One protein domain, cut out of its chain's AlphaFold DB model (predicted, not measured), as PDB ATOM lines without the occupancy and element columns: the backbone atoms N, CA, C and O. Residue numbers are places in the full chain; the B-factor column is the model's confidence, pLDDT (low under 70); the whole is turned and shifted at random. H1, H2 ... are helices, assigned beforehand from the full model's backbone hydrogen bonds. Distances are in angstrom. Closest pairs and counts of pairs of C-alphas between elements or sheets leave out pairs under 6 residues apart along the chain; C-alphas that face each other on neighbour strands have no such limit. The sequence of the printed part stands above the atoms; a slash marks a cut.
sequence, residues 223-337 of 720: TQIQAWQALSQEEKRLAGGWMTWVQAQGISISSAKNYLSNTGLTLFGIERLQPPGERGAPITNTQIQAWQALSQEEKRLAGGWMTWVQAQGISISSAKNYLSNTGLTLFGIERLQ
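Overview. This is residues 223 to 337 of the 720 residues of the protein "SET domain-containing protein" of Salmonella enterica subsp. indica serovar 6,14,25:z10:1,(2),7 str. 1121 (UniProt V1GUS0). Look for two lobes of short helices set one after the other along the longest axis, the first holding H1 to H5 and the second H6 to H10, with H5 and H9 meeting between them. In each lobe the chain goes round a small loop of helices, passes through a short antiparallel pairing of residues too short to be named a strand, and ends in a helix that folds back towards the lobe's first one, H5 towards H1 and H10 onto H6. The printed part has 115 residues with ten named helices, H1 to H10 in that order along the chain, and no named strand; the class is all helix, with 66 residues in the helices. The whole is only just loose, close to compact, with a radius of gyration of the C-alphas of 16.4 A, and it is elongated, spanning 49 by 29 by 22 A.

Along the chain. Begin with the longest helix by residues, H6, residues 285 to 293: find C-alpha 285 at (-44.737, -109.057, -2.863), and from there it runs 12.2 A to C-alpha 293. Read on to H7, residues 296 to 301, 8.8 A long, then H8, residues 305 to 311, 9.8 A, and H9, residues 316 to 319, 5.1 A. H10, residues 330 to 336, covers 10.0 A and ends with C-alpha 336 at (-39.428, -109.665, -6.644). Now go back to H1, residues 223 to 230, whose C-alpha 223 is at (-54.073, -133.787, 18.810); it is 10.4 A long. H2, residues 233 to 238, measures 8.7 A; H3, residues 241 to 248, 11.0 A; H4, residues 253 to 256, 5.1 A; and H5, residues 267 to 273, 9.9 A.

Arrangement. Start at H6, which touches H10: their closest C-alphas, those of Asn 285 and Leu 336, are 6.5 A apart, at a steep tilt of 62 degrees, opposite ways. H6 and H8 are close but not clearly touching, with the C-alphas of Trp 291 and Trp 305 closest at 7.8 A. H7 touches no helix but is near H8, where the closest C-alphas, those of Lys 299 and Trp 305, are 7.0 A apart. H8 and H9 touch only at the corner by their link, with the C-alphas of Met 306 and Ile 316 closest at 6.0 A. Go on from H9 to H5, which it touches: the closest C-alphas are those of Phe 268 and Ile 316, 7.0 A apart. H5 only just touches H1, with 3 pairs of C-alphas within 8 A, the closest being those of Ile 225 and Gly 269 at 7.0 A; the tilt is steep, 63 degrees, opposite ways. H2 touches no helix but is near H3, with the C-alphas of Lys 236 and Trp 242 closest at 7.0 A. H3 and H4 touch only at the corner by their link, the C-alphas of Met 243 and Ile 253 being closest at 6.4 A. Among the pairs that stay apart are H1 and H6, H3 and H8, and H5 and H10. Residues 260 to 261 pair antiparallel with 264 to 265, and residues 323 to 324 with 327 to 328. In H1, H2, H3, H5, H6, H7, H8 and H10 every O i to N i+4 pair is within hydrogen-bond range; H4 and H9 are too short for such a pair.

Size, cuts and confidence. Look for the two C-alphas farthest apart at Leu 238 and Gln 337, 51.3 A from each other. The printed part has no cut, and it is one domain. One link is long, the 11 residues between H5 and H6. The mean pLDDT of the printed part is 82.2; confidence is low, under 70, at residue 254, residues 275 to 280 and residue 330.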
ATOM      1  N   THR A 223     -53.714-133.288  17.475       85.81
ATOM      2  CA  THR A 223     -54.073-133.787  18.810       85.81
ATOM      3  C   THR A 223     -52.837-133.985  19.686       85.81
ATOM      4  O   THR A 223     -52.847-133.622  20.856       85.81
ATOM      5  N   GLN A 224     -51.740-134.502  19.128       89.00
ATOM      6  CA  GLN A 224     -50.484-134.673  19.864       89.00
ATOM      7  C   GLN A 224     -49.795-133.329  20.149       89.00
ATOM      8  O   GLN A 224     -49.240-133.137  21.228       89.00
ATOM      9  N   ILE A 225     -49.861-132.367  19.225       89.75
ATOM     10  CA  ILE A 225     -49.342-131.010  19.464       89.75
ATOM     11  C   ILE A 225     -50.141-130.328  20.590       89.75
ATOM     12  O   ILE A 225     -49.536-129.754  21.495       89.75
ATOM     13  N   GLN A 226     -51.472-130.457  20.594       88.38
ATOM     14  CA  GLN A 226     -52.345-129.971  21.673       88.38
ATOM     15  C   GLN A 226     -52.063-130.681  23.001       88.38
ATOM     16  O   GLN A 226     -51.964-130.024  24.034       88.38
ATOM     17  N   ALA A 227     -51.866-132.002  22.982       89.38
ATOM     18  CA  ALA A 227     -51.531-132.771  24.177       89.38
ATOM     19  C   ALA A 227     -50.215-132.291  24.804       89.38
ATOM     20  O   ALA A 227     -50.157-132.077  26.010       89.38
ATOM     21  N   TRP A 228     -49.176-132.044  23.996       92.62
ATOM     22  CA  TRP A 228     -47.929-131.457  24.494       92.62
ATOM     23  C   TRP A 228     -48.116-130.018  24.989       92.62
ATOM     24  O   TRP A 228     -47.519-129.625  25.991       92.62
ATOM     25  N   GLN A 229     -48.944-129.216  24.313       90.62
ATOM     26  CA  GLN A 229     -49.251-127.850  24.739       90.62
ATOM     27  C   GLN A 229     -49.918-127.820  26.119       90.62
ATOM     28  O   GLN A 229     -49.515-127.002  26.947       90.62
ATOM     29  N   ALA A 230     -50.874-128.724  26.357       89.31
ATOM     30  CA  ALA A 230     -51.682-128.806  27.571       89.31
ATOM     31  C   ALA A 230     -50.894-129.224  28.825       89.31
ATOM     32  O   ALA A 230     -51.337-128.935  29.933       89.31
ATOM     33  N   LEU A 231     -49.727-129.861  28.671       90.44
ATOM     34  CA  LEU A 231     -48.866-130.195  29.806       90.44
ATOM     35  C   LEU A 231     -48.304-128.930  30.469       90.44
ATOM     36  O   LEU A 231     -47.767-128.029  29.807       90.44
ATOM     37  N   SER A 232     -48.333-128.904  31.797       89.19
ATOM     38  CA  SER A 232     -47.611-127.926  32.607       89.19
ATOM     39  C   SER A 232     -46.095-128.048  32.412       89.19
ATOM     40  O   SER A 232     -45.570-129.060  31.938       89.19
ATOM     41  N   GLN A 233     -45.351-127.008  32.794       86.69
ATOM     42  CA  GLN A 233     -43.893-127.020  32.652       86.69
ATOM     43  C   GLN A 233     -43.228-128.119  33.497       86.69
ATOM     44  O   GLN A 233     -42.201-128.668  33.096       86.69
ATOM     45  N   GLU A 234     -43.830-128.466  34.635       85.06
ATOM     46  CA  GLU A 234     -43.357-129.540  35.503       85.06
ATOM     47  C   GLU A 234     -43.617-130.919  34.885       85.06
ATOM     48  O   GLU A 234     -42.714-131.751  34.842       85.06
ATOM     49  N   GLU A 235     -44.790-131.144  34.289       84.62
ATOM     50  CA  GLU A 235     -45.084-132.386  33.560       84.62
ATOM     51  C   GLU A 235     -44.181-132.555  32.331       84.62
ATOM     52  O   GLU A 235     -43.678-133.649  32.078       84.62
ATOM     53  N   LYS A 236     -43.889-131.468  31.604       86.31
ATOM     54  CA  LYS A 236     -42.920-131.472  30.491       86.31
ATOM     55  C   LYS A 236     -41.507-131.832  30.958       86.31
ATOM     56  O   LYS A 236     -40.777-132.518  30.236       86.31
ATOM     57  N   ARG A 237     -41.115-131.386  32.158       82.69
ATOM     58  CA  ARG A 237     -39.830-131.725  32.790       82.69
ATOM     59  C   ARG A 237     -39.792-133.194  33.214       82.69
ATOM     60  O   ARG A 237     -38.813-133.872  32.910       82.69
ATOM     61  N   LEU A 238     -40.854-133.687  33.855       84.12
ATOM     62  CA  LEU A 238     -41.000-135.089  34.267       84.12
ATOM     63  C   LEU A 238     -41.034-136.045  33.070       84.12
ATOM     64  O   LEU A 238     -40.454-137.125  33.131       84.12
ATOM     65  N   ALA A 239     -41.620-135.618  31.950       78.12
ATOM     66  CA  ALA A 239     -41.591-136.348  30.688       78.12
ATOM     67  C   ALA A 239     -40.199-136.382  30.026       78.12
ATOM     68  O   ALA A 239     -40.053-136.994  28.971       78.12
ATOM     69  N   GLY A 240     -39.182-135.722  30.597       79.44
ATOM     70  CA  GLY A 240     -37.825-135.677  30.050       79.44
ATOM     71  C   GLY A 240     -37.688-134.789  28.807       79.44
ATOM     72  O   GLY A 240     -36.775-135.001  28.004       79.44
ATOM     73  N   GLY A 241     -38.591-133.818  28.628       82.81
ATOM     74  CA  GLY A 241     -38.648-132.933  27.463       82.81
ATOM     75  C   GLY A 241     -39.382-133.535  26.261       82.81
ATOM     76  O   GLY A 241     -39.702-134.724  26.220       82.81
ATOM     77  N   TRP A 242     -39.640-132.702  25.245       86.94
ATOM     78  CA  TRP A 242     -40.517-133.083  24.126       86.94
ATOM     79  C   TRP A 242     -39.992-134.299  23.359       86.94
ATOM     80  O   TRP A 242     -40.786-135.084  22.863       86.94
ATOM     81  N   MET A 243     -38.667-134.482  23.277       77.44
ATOM     82  CA  MET A 243     -38.033-135.603  22.568       77.44
ATOM     83  C   MET A 243     -38.350-136.954  23.213       77.44
ATOM     84  O   MET A 243     -38.744-137.889  22.521       77.44
ATOM     85  N   THR A 244     -38.197-137.039  24.531       80.44
ATOM     86  CA  THR A 244     -38.483-138.251  25.306       80.44
ATOM     87  C   THR A 244     -39.975-138.564  25.248       80.44
ATOM     88  O   THR A 244     -40.368-139.704  25.007       80.44
ATOM     89  N   TRP A 245     -40.806-137.524  25.343       86.69
ATOM     90  CA  TRP A 245     -42.253-137.634  25.214       86.69
ATOM     91  C   TRP A 245     -42.702-138.140  23.831       86.69
ATOM     92  O   TRP A 245     -43.481-139.087  23.758       86.69
ATOM     93  N   VAL A 246     -42.176-137.590  22.725       85.31
ATOM     94  CA  VAL A 246     -42.547-138.064  21.375       85.31
ATOM     95  C   VAL A 246     -42.063-139.486  21.113       85.31
ATOM     96  O   VAL A 246     -42.773-140.257  20.476       85.31
ATOM     97  N   GLN A 247     -40.891-139.865  21.629       76.19
ATOM     98  CA  GLN A 247     -40.396-141.238  21.516       76.19
ATOM     99  C   GLN A 247     -41.284-142.224  22.278       76.19
ATOM    100  O   GLN A 247     -41.622-143.268  21.725       76.19
ATOM    101  N   ALA A 248     -41.706-141.876  23.497       77.88
ATOM    102  CA  ALA A 248     -42.606-142.700  24.303       77.88
ATOM    103  C   ALA A 248     -43.975-142.917  23.634       77.88
ATOM    104  O   ALA A 248     -44.603-143.951  23.839       77.88
ATOM    105  N   GLN A 249     -44.417-141.972  22.799       79.06
ATOM    106  CA  GLN A 249     -45.662-142.074  22.030       79.06
ATOM    107  C   GLN A 249     -45.486-142.674  20.628       79.06
ATOM    108  O   GLN A 249     -46.431-142.675  19.839       79.06
ATOM    109  N   GLY A 250     -44.286-143.146  20.280       76.88
ATOM    110  CA  GLY A 250     -44.015-143.682  18.945       76.88
ATOM    111  C   GLY A 250     -44.154-142.636  17.833       76.88
ATOM    112  O   GLY A 250     -44.509-142.985  16.712       76.88
ATOM    113  N   ILE A 251     -43.890-141.358  18.120       81.94
ATOM    114  CA  ILE A 251     -43.939-140.240  17.168       81.94
ATOM    115  C   ILE A 251     -42.535-139.980  16.604       81.94
ATOM    116  O   ILE A 251     -41.524-139.993  17.313       81.94
ATOM    117  N   SER A 252     -42.445-139.684  15.306       77.81
ATOM    118  CA  SER A 252     -41.180-139.321  14.669       77.81
ATOM    119  C   SER A 252     -40.625-138.013  15.230       77.81
ATOM    120  O   SER A 252     -41.166-136.929  14.997       77.81
ATOM    121  N   ILE A 253     -39.448-138.087  15.857       72.19
ATOM    122  CA  ILE A 253     -38.702-136.911  16.329       72.19
ATOM    123  C   ILE A 253     -38.453-135.913  15.186       72.19
ATOM    124  O   ILE A 253     -38.524-134.700  15.376       72.19
ATOM    125  N   SER A 254     -38.192-136.409  13.970       67.25
ATOM    126  CA  SER A 254     -37.985-135.545  12.801       67.25
ATOM    127  C   SER A 254     -39.248-134.813  12.345       67.25
ATOM    128  O   SER A 254     -39.123-133.729  11.773       67.25
ATOM    129  N   SER A 255     -40.425-135.384  12.611       76.19
ATOM    130  CA  SER A 255     -41.725-134.761  12.360       76.19
ATOM    131  C   SER A 255     -42.045-133.727  13.446       76.19
ATOM    132  O   SER A 255     -42.393-132.591  13.134       76.19
ATOM    133  N   ALA A 256     -41.819-134.072  14.716       80.94
ATOM    134  CA  ALA A 256     -42.156-133.237  15.867       80.94
ATOM    135  C   ALA A 256     -41.240-132.021  16.093       80.94
ATOM    136  O   ALA A 256     -41.711-130.990  16.576       80.94
ATOM    137  N   LYS A 257     -39.957-132.089  15.701       80.31
ATOM    138  CA  LYS A 257     -38.956-131.033  15.974       80.31
ATOM    139  C   LYS A 257     -39.341-129.633  15.490       80.31
ATOM    140  O   LYS A 257     -38.794-128.650  15.972       80.31
ATOM    141  N   ASN A 258     -40.195-129.550  14.469       79.81
ATOM    142  CA  ASN A 258     -40.596-128.271  13.902       79.81
ATOM    143  C   ASN A 258     -41.713-127.622  14.716       79.81
ATOM    144  O   ASN A 258     -41.880-126.421  14.577       79.81
ATOM    145  N   TYR A 259     -42.449-128.377  15.539       84.25
ATOM    146  CA  TYR A 259     -43.681-127.936  16.201       84.25
ATOM    147  C   TYR A 259     -43.556-127.870  17.726       84.25
ATOM    148  O   TYR A 259     -44.224-127.054  18.354       84.25
ATOM    149  N   LEU A 260     -42.703-128.704  18.328       87.69
ATOM    150  CA  LEU A 260     -42.567-128.807  19.781       87.69
ATOM    151  C   LEU A 260     -41.257-128.192  20.289       87.69
ATOM    152  O   LEU A 260     -40.219-128.253  19.628       87.69
ATOM    153  N   SER A 261     -41.305-127.650  21.502       87.19
ATOM    154  CA  SER A 261     -40.156-127.198  22.287       87.19
ATOM    155  C   SER A 261     -40.280-127.701  23.732       87.19
ATOM    156  O   SER A 261     -41.346-128.133  24.166       87.19
ATOM    157  N   ASN A 262     -39.204-127.633  24.522       84.75
ATOM    158  CA  ASN A 262     -39.259-128.037  25.938       84.75
ATOM    159  C   ASN A 262     -40.125-127.107  26.805       84.75
ATOM    160  O   ASN A 262     -40.477-127.467  27.925       84.75
ATOM    161  N   THR A 263     -40.456-125.919  26.301       80.62
ATOM    162  CA  THR A 263     -41.309-124.936  26.978       80.62
ATOM    163  C   THR A 263     -42.749-124.949  26.460       80.62
ATOM    164  O   THR A 263     -43.624-124.319  27.044       80.62
ATOM    165  N   GLY A 264     -43.038-125.687  25.384       87.50
ATOM    166  CA  GLY A 264     -44.357-125.723  24.760       87.50
ATOM    167  C   GLY A 264     -44.258-125.936  23.258       87.50
ATOM    168  O   GLY A 264     -43.734-126.953  22.805       87.50
ATOM    169  N   LEU A 265     -44.782-124.991  22.484       88.12
ATOM    170  CA  LEU A 265     -44.801-125.056  21.026       88.12
ATOM    171  C   LEU A 265     -43.792-124.083  20.417       88.12
ATOM    172  O   LEU A 265     -43.493-123.034  20.984       88.12
ATOM    173  N   THR A 266     -43.264-124.432  19.248       83.25
ATOM    174  CA  THR A 266     -42.562-123.469  18.387       83.25
ATOM    175  C   THR A 266     -43.581-122.554  17.703       83.25
ATOM    176  O   THR A 266     -44.772-122.856  17.688       83.25
ATOM    177  N   LEU A 267     -43.130-121.484  17.042       74.44
ATOM    178  CA  LEU A 267     -44.030-120.634  16.252       74.44
ATOM    179  C   LEU A 267     -44.774-121.411  15.148       74.44
ATOM    180  O   LEU A 267     -45.954-121.176  14.930       74.44
ATOM    181  N   PHE A 268     -44.134-122.411  14.527       75.12
ATOM    182  CA  PHE A 268     -44.805-123.329  13.595       75.12
ATOM    183  C   PHE A 268     -45.812-124.253  14.291       75.12
ATOM    184  O   PHE A 268     -46.806-124.638  13.685       75.12
ATOM    185  N   GLY A 269     -45.549-124.662  15.537       82.25
ATOM    186  CA  GLY A 269     -46.500-125.424  16.348       82.25
ATOM    187  C   GLY A 269     -47.730-124.598  16.710       82.25
ATOM    188  O   GLY A 269     -48.843-125.098  16.600       82.25
ATOM    189  N   ILE A 270     -47.522-123.329  17.069       82.31
ATOM    190  CA  ILE A 270     -48.587-122.363  17.358       82.31
ATOM    191  C   ILE A 270     -49.427-122.121  16.101       82.31
ATOM    192  O   ILE A 270     -50.630-122.348  16.137       82.31
ATOM    193  N   GLU A 271     -48.798-121.765  14.975       77.88
ATOM    194  CA  GLU A 271     -49.481-121.564  13.685       77.88
ATOM    195  C   GLU A 271     -50.263-122.816  13.252       77.88
ATOM    196  O   GLU A 271     -51.388-122.727  12.767       77.88
ATOM    197  N   ARG A 272     -49.705-124.013  13.481       78.69
ATOM    198  CA  ARG A 272     -50.369-125.279  13.144       78.69
ATOM    199  C   ARG A 272     -51.638-125.539  13.962       78.69
ATOM    200  O   ARG A 272     -52.522-126.240  13.470       78.69
ATOM    201  N   LEU A 273     -51.718-125.009  15.182       80.88
ATOM    202  CA  LEU A 273     -52.894-125.128  16.045       80.88
ATOM    203  C   LEU A 273     -53.885-123.973  15.911       80.88
ATOM    204  O   LEU A 273     -54.987-124.088  16.445       80.88
ATOM    205  N   GLN A 274     -53.533-122.893  15.208       75.75
ATOM    206  CA  GLN A 274     -54.471-121.804  14.965       75.75
ATOM    207  C   GLN A 274     -55.671-122.304  14.146       75.75
ATOM    208  O   GLN A 274     -55.480-123.032  13.155       75.75
ATOM    209  N   PRO A 275     -56.904-121.930  14.542       62.25
ATOM    210  CA  PRO A 275     -58.084-122.214  13.745       62.25
ATOM    211  C   PRO A 275     -57.939-121.565  12.358       62.25
ATOM    212  O   PRO A 275     -57.269-120.539  12.230       62.25
ATOM    213  N   PRO A 276     -58.546-122.133  11.299       54.06
ATOM    214  CA  PRO A 276     -58.316-121.690   9.921       54.06
ATOM    215  C   PRO A 276     -58.541-120.189   9.669       54.06
ATOM    216  O   PRO A 276     -57.875-119.627   8.810       54.06
ATOM    217  N   GLY A 277     -59.426-119.535  10.432       50.88
ATOM    218  CA  GLY A 277     -59.691-118.092  10.335       50.88
ATOM    219  C   GLY A 277     -58.662-117.181  11.021       50.88
ATOM    220  O   GLY A 277     -58.674-115.978  10.787       50.88
ATOM    221  N   GLU A 278     -57.768-117.734  11.843       56.28
ATOM    222  CA  GLU A 278     -56.693-117.002  12.536       56.28
ATOM    223  C   GLU A 278     -55.301-117.317  11.967       56.28
ATOM    224  O   GLU A 278     -54.292-116.790  12.445       56.28
ATOM    225  N   ARG A 279     -55.225-118.187  10.949       65.62
ATOM    226  CA  ARG A 279     -53.969-118.462  10.249       65.62
ATOM    227  C   ARG A 279     -53.541-117.228   9.473       65.62
ATOM    228  O   ARG A 279     -54.343-116.596   8.790       65.62
ATOM    229  N   GLY A 280     -52.257-116.900   9.573       66.12
ATOM    230  CA  GLY A 280     -51.718-115.736   8.887       66.12
ATOM    231  C   GLY A 280     -51.930-115.799   7.367       66.12
ATOM    232  O   GLY A 280     -51.844-116.861   6.757       66.12
ATOM    233  N   ALA A 281     -52.172-114.653   6.738       79.75
ATOM    234  CA  ALA A 281     -52.358-114.522   5.300       79.75
ATOM    235  C   ALA A 281     -51.097-114.947   4.513       79.75
ATOM    236  O   ALA A 281     -49.972-114.821   5.016       79.75
ATOM    237  N   PRO A 282     -51.236-115.419   3.260       83.69
ATOM    238  CA  PRO A 282     -50.092-115.669   2.390       83.69
ATOM    239  C   PRO A 282     -49.224-114.421   2.217       83.69
ATOM    240  O   PRO A 282     -49.735-113.308   2.086       83.69
ATOM    241  N   ILE A 283     -47.902-114.601   2.158       86.44
ATOM    242  CA  ILE A 283     -46.994-113.466   1.985       86.44
ATOM    243  C   ILE A 283     -47.134-112.849   0.582       86.44
ATOM    244  O   ILE A 283     -47.076-113.530  -0.449       86.44
ATOM    245  N   THR A 284     -47.290-111.531   0.543       86.31
ATOM    246  CA  THR A 284     -47.413-110.730  -0.681       86.31
ATOM    247  C   THR A 284     -46.069-110.141  -1.113       86.31
ATOM    248  O   THR A 284     -45.138-110.019  -0.317       86.31
ATOM    249  N   ASN A 285     -45.957-109.715  -2.375       83.88
ATOM    250  CA  ASN A 285     -44.737-109.057  -2.863       83.88
ATOM    251  C   ASN A 285     -44.440-107.759  -2.095       83.88
ATOM    252  O   ASN A 285     -43.283-107.491  -1.789       83.88
ATOM    253  N   THR A 286     -45.477-107.005  -1.721       87.12
ATOM    254  CA  THR A 286     -45.351-105.796  -0.896       87.12
ATOM    255  C   THR A 286     -44.742-106.112   0.469       87.12
ATOM    256  O   THR A 286     -43.854-105.399   0.923       87.12
ATOM    257  N   GLN A 287     -45.145-107.213   1.104       90.62
ATOM    258  CA  GLN A 287     -44.578-107.640   2.388       90.62
ATOM    259  C   GLN A 287     -43.139-108.158   2.245       90.62
ATOM    260  O   GLN A 287     -42.300-107.878   3.099       90.62
ATOM    261  N   ILE A 288     -42.810-108.852   1.151       90.31
ATOM    262  CA  ILE A 288     -41.421-109.251   0.863       90.31
ATOM    263  C   ILE A 288     -40.540-107.999   0.692       90.31
ATOM    264  O   ILE A 288     -39.459-107.930   1.276       90.31
ATOM    265  N   GLN A 289     -41.014-106.983  -0.036       88.75
ATOM    266  CA  GLN A 289     -40.322-105.695  -0.178       88.75
ATOM    267  C   GLN A 289     -40.196-104.953   1.159       88.75
ATOM    268  O   GLN A 289     -39.130-104.421   1.455       88.75
ATOM    269  N   ALA A 290     -41.240-104.966   1.991       90.62
ATOM    270  CA  ALA A 290     -41.209-104.342   3.312       90.62
ATOM    271  C   ALA A 290     -40.136-104.975   4.211       90.62
ATOM    272  O   ALA A 290     -39.339-104.255   4.805       90.62
ATOM    273  N   TRP A 291     -40.041-106.310   4.252       93.06
ATOM    274  CA  TRP A 291     -38.966-106.988   4.986       93.06
ATOM    275  C   TRP A 291     -37.582-106.714   4.385       93.06
ATOM    276  O   TRP A 291     -36.596-106.582   5.111       93.06
ATOM    277  N   GLN A 292     -37.483-106.620   3.056       90.69
ATOM    278  CA  GLN A 292     -36.231-106.275   2.383       90.69
ATOM    279  C   GLN A 292     -35.739-104.878   2.778       90.69
ATOM    280  O   GLN A 292     -34.543-104.727   3.022       90.69
ATOM    281  N   ALA A 293     -36.651-103.906   2.863       89.94
ATOM    282  CA  ALA A 293     -36.357-102.501   3.136       89.94
ATOM    283  C   ALA A 293     -35.877-102.227   4.571       89.94
ATOM    284  O   ALA A 293     -35.200-101.227   4.792       89.94
ATOM    285  N   LEU A 294     -36.180-103.109   5.530       90.94
ATOM    286  CA  LEU A 294     -35.684-102.975   6.902       90.94
ATOM    287  C   LEU A 294     -34.158-103.131   6.969       90.94
ATOM    288  O   LEU A 294     -33.575-104.061   6.395       90.94
ATOM    289  N   SER A 295     -33.517-102.273   7.754       89.00
ATOM    290  CA  SER A 295     -32.120-102.417   8.160       89.00
ATOM    291  C   SER A 295     -31.909-103.667   9.024       89.00
ATOM    292  O   SER A 295     -32.846-104.262   9.561       89.00
ATOM    293  N   GLN A 296     -30.654-104.096   9.172       86.19
ATOM    294  CA  GLN A 296     -30.341-105.287   9.966       86.19
ATOM    295  C   GLN A 296     -30.678-105.111  11.456       86.19
ATOM    296  O   GLN A 296     -31.059-106.078  12.114       86.19
ATOM    297  N   GLU A 297     -30.585-103.882  11.964       86.19
ATOM    298  CA  GLU A 297     -30.943-103.556  13.343       86.19
ATOM    299  C   GLU A 297     -32.460-103.592  13.553       86.19
ATOM    300  O   GLU A 297     -32.936-104.226  14.492       86.19
ATOM    301  N   GLU A 298     -33.246-103.043  12.624       86.00
ATOM    302  CA  GLU A 298     -34.714-103.138  12.673       86.00
ATOM    303  C   GLU A 298     -35.196-104.594  12.585       86.00
ATOM    304  O   GLU A 298     -36.116-104.992  13.299       86.00
ATOM    305  N   LYS A 299     -34.535-105.430  11.773       87.19
ATOM    306  CA  LYS A 299     -34.812-106.878  11.703       87.19
ATOM    307  C   LYS A 299     -34.510-107.598  13.020       87.19
ATOM    308  O   LYS A 299     -35.225-108.540  13.375       87.19
ATOM    309  N   ARG A 300     -33.465-107.176  13.742       84.69
ATOM    310  CA  ARG A 300     -33.109-107.705  15.069       84.69
ATOM    311  C   ARG A 300     -34.133-107.277  16.118       84.69
ATOM    312  O   ARG A 300     -34.609-108.132  16.863       84.69
ATOM    313  N   LEU A 301     -34.516-105.999  16.125       85.81
ATOM    314  CA  LEU A 301     -35.547-105.446  17.011       85.81
ATOM    315  C   LEU A 301     -36.920-106.087  16.777       85.81
ATOM    316  O   LEU A 301     -37.653-106.329  17.729       85.81
ATOM    317  N   ALA A 302     -37.233-106.451  15.532       82.00
ATOM    318  CA  ALA A 302     -38.440-107.201  15.192       82.00
ATOM    319  C   ALA A 302     -38.419-108.669  15.669       82.00
ATOM    320  O   ALA A 302     -39.390-109.386  15.447       82.00
ATOM    321  N   GLY A 303     -37.330-109.145  16.290       82.56
ATOM    322  CA  GLY A 303     -37.199-110.526  16.760       82.56
ATOM    323  C   GLY A 303     -36.979-111.546  15.637       82.56
ATOM    324  O   GLY A 303     -37.264-112.732  15.819       82.56
ATOM    325  N   GLY A 304     -36.492-111.099  14.474       87.06
ATOM    326  CA  GLY A 304     -36.300-111.922  13.279       87.06
ATOM    327  C   GLY A 304     -37.561-112.079  12.422       87.06
ATOM    328  O   GLY A 304     -38.659-111.668  12.793       87.06
ATOM    329  N   TRP A 305     -37.403-112.691  11.243       89.12
ATOM    330  CA  TRP A 305     -38.467-112.706  10.231       89.12
ATOM    331  C   TRP A 305     -39.730-113.434  10.707       89.12
ATOM    332  O   TRP A 305     -40.818-113.004  10.358       89.12
ATOM    333  N   MET A 306     -39.606-114.499  11.514       83.50
ATOM    334  CA  MET A 306     -40.753-115.282  12.005       83.50
ATOM    335  C   MET A 306     -41.650-114.472  12.947       83.50
ATOM    336  O   MET A 306     -42.870-114.515  12.832       83.50
ATOM    337  N   THR A 307     -41.039-113.706  13.850       85.00
ATOM    338  CA  THR A 307     -41.750-112.824  14.782       85.00
ATOM    339  C   THR A 307     -42.407-111.671  14.026       85.00
ATOM    340  O   THR A 307     -43.569-111.350  14.260       85.00
ATOM    341  N   TRP A 308     -41.694-111.106  13.050       89.62
ATOM    342  CA  TRP A 308     -42.204-110.038  12.195       89.62
ATOM    343  C   TRP A 308     -43.405-110.472  11.344       89.62
ATOM    344  O   TRP A 308     -44.406-109.761  11.308       89.62
ATOM    345  N   VAL A 309     -43.348-111.643  10.694       88.25
ATOM    346  CA  VAL A 309     -44.482-112.139   9.891       88.25
ATOM    347  C   VAL A 309     -45.682-112.456  10.772       88.25
ATOM    348  O   VAL A 309     -46.797-112.087  10.424       88.25
ATOM    349  N   GLN A 310     -45.461-113.042  11.950       81.94
ATOM    350  CA  GLN A 310     -46.540-113.329  12.887       81.94
ATOM    351  C   GLN A 310     -47.215-112.046  13.392       81.94
ATOM    352  O   GLN A 310     -48.441-111.982  13.428       81.94
ATOM    353  N   ALA A 311     -46.438-111.006  13.719       83.69
ATOM    354  CA  ALA A 311     -46.967-109.707  14.142       83.69
ATOM    355  C   ALA A 311     -47.810-109.017  13.054       83.69
ATOM    356  O   ALA A 311     -48.686-108.217  13.367       83.69
ATOM    357  N   GLN A 312     -47.567-109.340  11.782       82.50
ATOM    358  CA  GLN A 312     -48.343-108.839  10.645       82.50
ATOM    359  C   GLN A 312     -49.490-109.761  10.227       82.50
ATOM    360  O   GLN A 312     -50.126-109.509   9.204       82.50
ATOM    361  N   GLY A 313     -49.735-110.840  10.974       82.62
ATOM    362  CA  GLY A 313     -50.723-111.844  10.598       82.62
ATOM    363  C   GLY A 313     -50.399-112.495   9.254       82.62
ATOM    364  O   GLY A 313     -51.306-112.749   8.475       82.62
ATOM    365  N   ILE A 314     -49.119-112.725   8.948       85.69
ATOM    366  CA  ILE A 314     -48.639-113.428   7.752       85.69
ATOM    367  C   ILE A 314     -48.276-114.863   8.142       85.69
ATOM    368  O   ILE A 314     -47.640-115.091   9.174       85.69
ATOM    369  N   SER A 315     -48.625-115.837   7.298       82.88
ATOM    370  CA  SER A 315     -48.262-117.234   7.535       82.88
ATOM    371  C   SER A 315     -46.739-117.411   7.530       82.88
ATOM    372  O   SER A 315     -46.053-117.109   6.544       82.88
ATOM    373  N   ILE A 316     -46.207-117.983   8.612       81.62
ATOM    374  CA  ILE A 316     -44.788-118.327   8.746       81.62
ATOM    375  C   ILE A 316     -44.431-119.393   7.710       81.62
ATOM    376  O   ILE A 316     -43.362-119.330   7.093       81.62
ATOM    377  N   SER A 317     -45.333-120.348   7.467       75.38
ATOM    378  CA  SER A 317     -45.159-121.375   6.436       75.38
ATOM    379  C   SER A 317     -45.024-120.778   5.026       75.38
ATOM    380  O   SER A 317     -44.118-121.164   4.281       75.38
ATOM    381  N   SER A 318     -45.844-119.771   4.702       81.00
ATOM    382  CA  SER A 318     -45.796-119.040   3.432       81.00
ATOM    383  C   SER A 318     -44.514-118.209   3.299       81.00
ATOM    384  O   SER A 318     -43.837-118.248   2.268       81.00
ATOM    385  N   ALA A 319     -44.121-117.505   4.363       84.19
ATOM    386  CA  ALA A 319     -42.973-116.604   4.356       84.19
ATOM    387  C   ALA A 319     -41.604-117.303   4.391       84.19
ATOM    388  O   ALA A 319     -40.627-116.752   3.875       84.19
ATOM    389  N   LYS A 320     -41.522-118.525   4.933       83.12
ATOM    390  CA  LYS A 320     -40.269-119.290   5.097       83.12
ATOM    391  C   LYS A 320     -39.457-119.429   3.813       83.12
ATOM    392  O   LYS A 320     -38.228-119.477   3.853       83.12
ATOM    393  N   ASN A 321     -40.137-119.530   2.675       80.19
ATOM    394  CA  ASN A 321     -39.465-119.699   1.396       80.19
ATOM    395  C   ASN A 321     -38.839-118.399   0.890       80.19
ATOM    396  O   ASN A 321     -37.934-118.485   0.070       80.19
ATOM    397  N   TYR A 322     -39.265-117.229   1.376       83.88
ATOM    398  CA  TYR A 322     -38.912-115.919   0.817       83.88
ATOM    399  C   TYR A 322     -38.090-115.042   1.764       83.88
ATOM    400  O   TYR A 322     -37.315-114.209   1.294       83.88
ATOM    401  N   LEU A 323     -38.223-115.226   3.080       89.25
ATOM    402  CA  LEU A 323     -37.581-114.380   4.089       89.25
ATOM    403  C   LEU A 323     -36.479-115.111   4.870       89.25
ATOM    404  O   LEU A 323     -36.496-116.328   5.050       89.25
ATOM    405  N   SER A 324     -35.518-114.338   5.364       87.12
ATOM    406  CA  SER A 324     -34.449-114.760   6.273       87.12
ATOM    407  C   SER A 324     -34.155-113.651   7.289       87.12
ATOM    408  O   SER A 324     -34.509-112.494   7.071       87.12
ATOM    409  N   ASN A 325     -33.452-113.959   8.384       85.88
ATOM    410  CA  ASN A 325     -33.098-112.943   9.390       85.88
ATOM    411  C   ASN A 325     -32.148-111.853   8.858       85.88
ATOM    412  O   ASN A 325     -32.016-110.805   9.480       85.88
ATOM    413  N   THR A 326     -31.498-112.088   7.718       81.25
ATOM    414  CA  THR A 326     -30.577-111.142   7.073       81.25
ATOM    415  C   THR A 326     -31.210-110.396   5.893       81.25
ATOM    416  O   THR A 326     -30.555-109.579   5.257       81.25
ATOM    417  N   GLY A 327     -32.478-110.667   5.555       87.38
ATOM    418  CA  GLY A 327     -33.142-110.113   4.369       87.38
ATOM    419  C   GLY A 327     -33.951-111.166   3.623       87.38
ATOM    420  O   GLY A 327     -34.717-111.906   4.234       87.38
ATOM    421  N   LEU A 328     -33.791-111.261   2.307       86.50
ATOM    422  CA  LEU A 328     -34.536-112.210   1.477       86.50
ATOM    423  C   LEU A 328     -33.758-113.501   1.227       86.50
ATOM    424  O   LEU A 328     -32.531-113.498   1.127       86.50
ATOM    425  N   THR A 329     -34.481-114.609   1.083       80.50
ATOM    426  CA  THR A 329     -33.923-115.805   0.446       80.50
ATOM    427  C   THR A 329     -33.762-115.550  -1.052       80.50
ATOM    428  O   THR A 329     -34.334-114.620  -1.618       80.50
ATOM    429  N   LEU A 330     -33.047-116.435  -1.738       68.50
ATOM    430  CA  LEU A 330     -32.910-116.365  -3.194       68.50
ATOM    431  C   LEU A 330     -34.253-116.490  -3.930       68.50
ATOM    432  O   LEU A 330     -34.443-115.828  -4.943       68.50
ATOM    433  N   PHE A 331     -35.201-117.264  -3.393       70.88
ATOM    434  CA  PHE A 331     -36.567-117.318  -3.918       70.88
ATOM    435  C   PHE A 331     -37.335-116.021  -3.645       70.88
ATOM    436  O   PHE A 331     -38.156-115.621  -4.463       70.88
ATOM    437  N   GLY A 332     -37.077-115.351  -2.516       80.69
ATOM    438  CA  GLY A 332     -37.592-114.006  -2.240       80.69
ATOM    439  C   GLY A 332     -37.080-112.984  -3.250       80.69
ATOM    440  O   GLY A 332     -37.868-112.212  -3.786       80.69
ATOM    441  N   ILE A 333     -35.786-113.043  -3.571       79.06
ATOM    442  CA  ILE A 333     -35.150-112.187  -4.582       79.06
ATOM    443  C   ILE A 333     -35.750-112.453  -5.972       79.06
ATOM    444  O   ILE A 333     -36.202-111.514  -6.618       79.06
ATOM    445  N   GLU A 334     -35.825-113.716  -6.413       73.75
ATOM    446  CA  GLU A 334     -36.425-114.096  -7.708       73.75
ATOM    447  C   GLU A 334     -37.913-113.706  -7.788       73.75
ATOM    448  O   GLU A 334     -38.389-113.242  -8.824       73.75
ATOM    449  N   ARG A 335     -38.661-113.824  -6.681       77.88
ATOM    450  CA  ARG A 335     -40.085-113.453  -6.629       77.88
ATOM    451  C   ARG A 335     -40.320-111.958  -6.849       77.88
ATOM    452  O   ARG A 335     -41.362-111.598  -7.403       77.88
ATOM    453  N   LEU A 336     -39.370-111.114  -6.446       79.94
ATOM    454  CA  LEU A 336     -39.428-109.665  -6.644       79.94
ATOM    455  C   LEU A 336     -38.906-109.196  -8.007       79.94
ATOM    456  O   LEU A 336     -39.097-108.027  -8.339       79.94
ATOM    457  N   GLN A 337     -38.297-110.073  -8.811       74.88
ATOM    458  CA  GLN A 337     -37.859-109.699 -10.154       74.88
ATOM    459  C   GLN A 337     -39.060-109.435 -11.076       74.88
ATOM    460  O   GLN A 337     -40.045-110.196 -11.055       74.88
TER     461      GLN A 337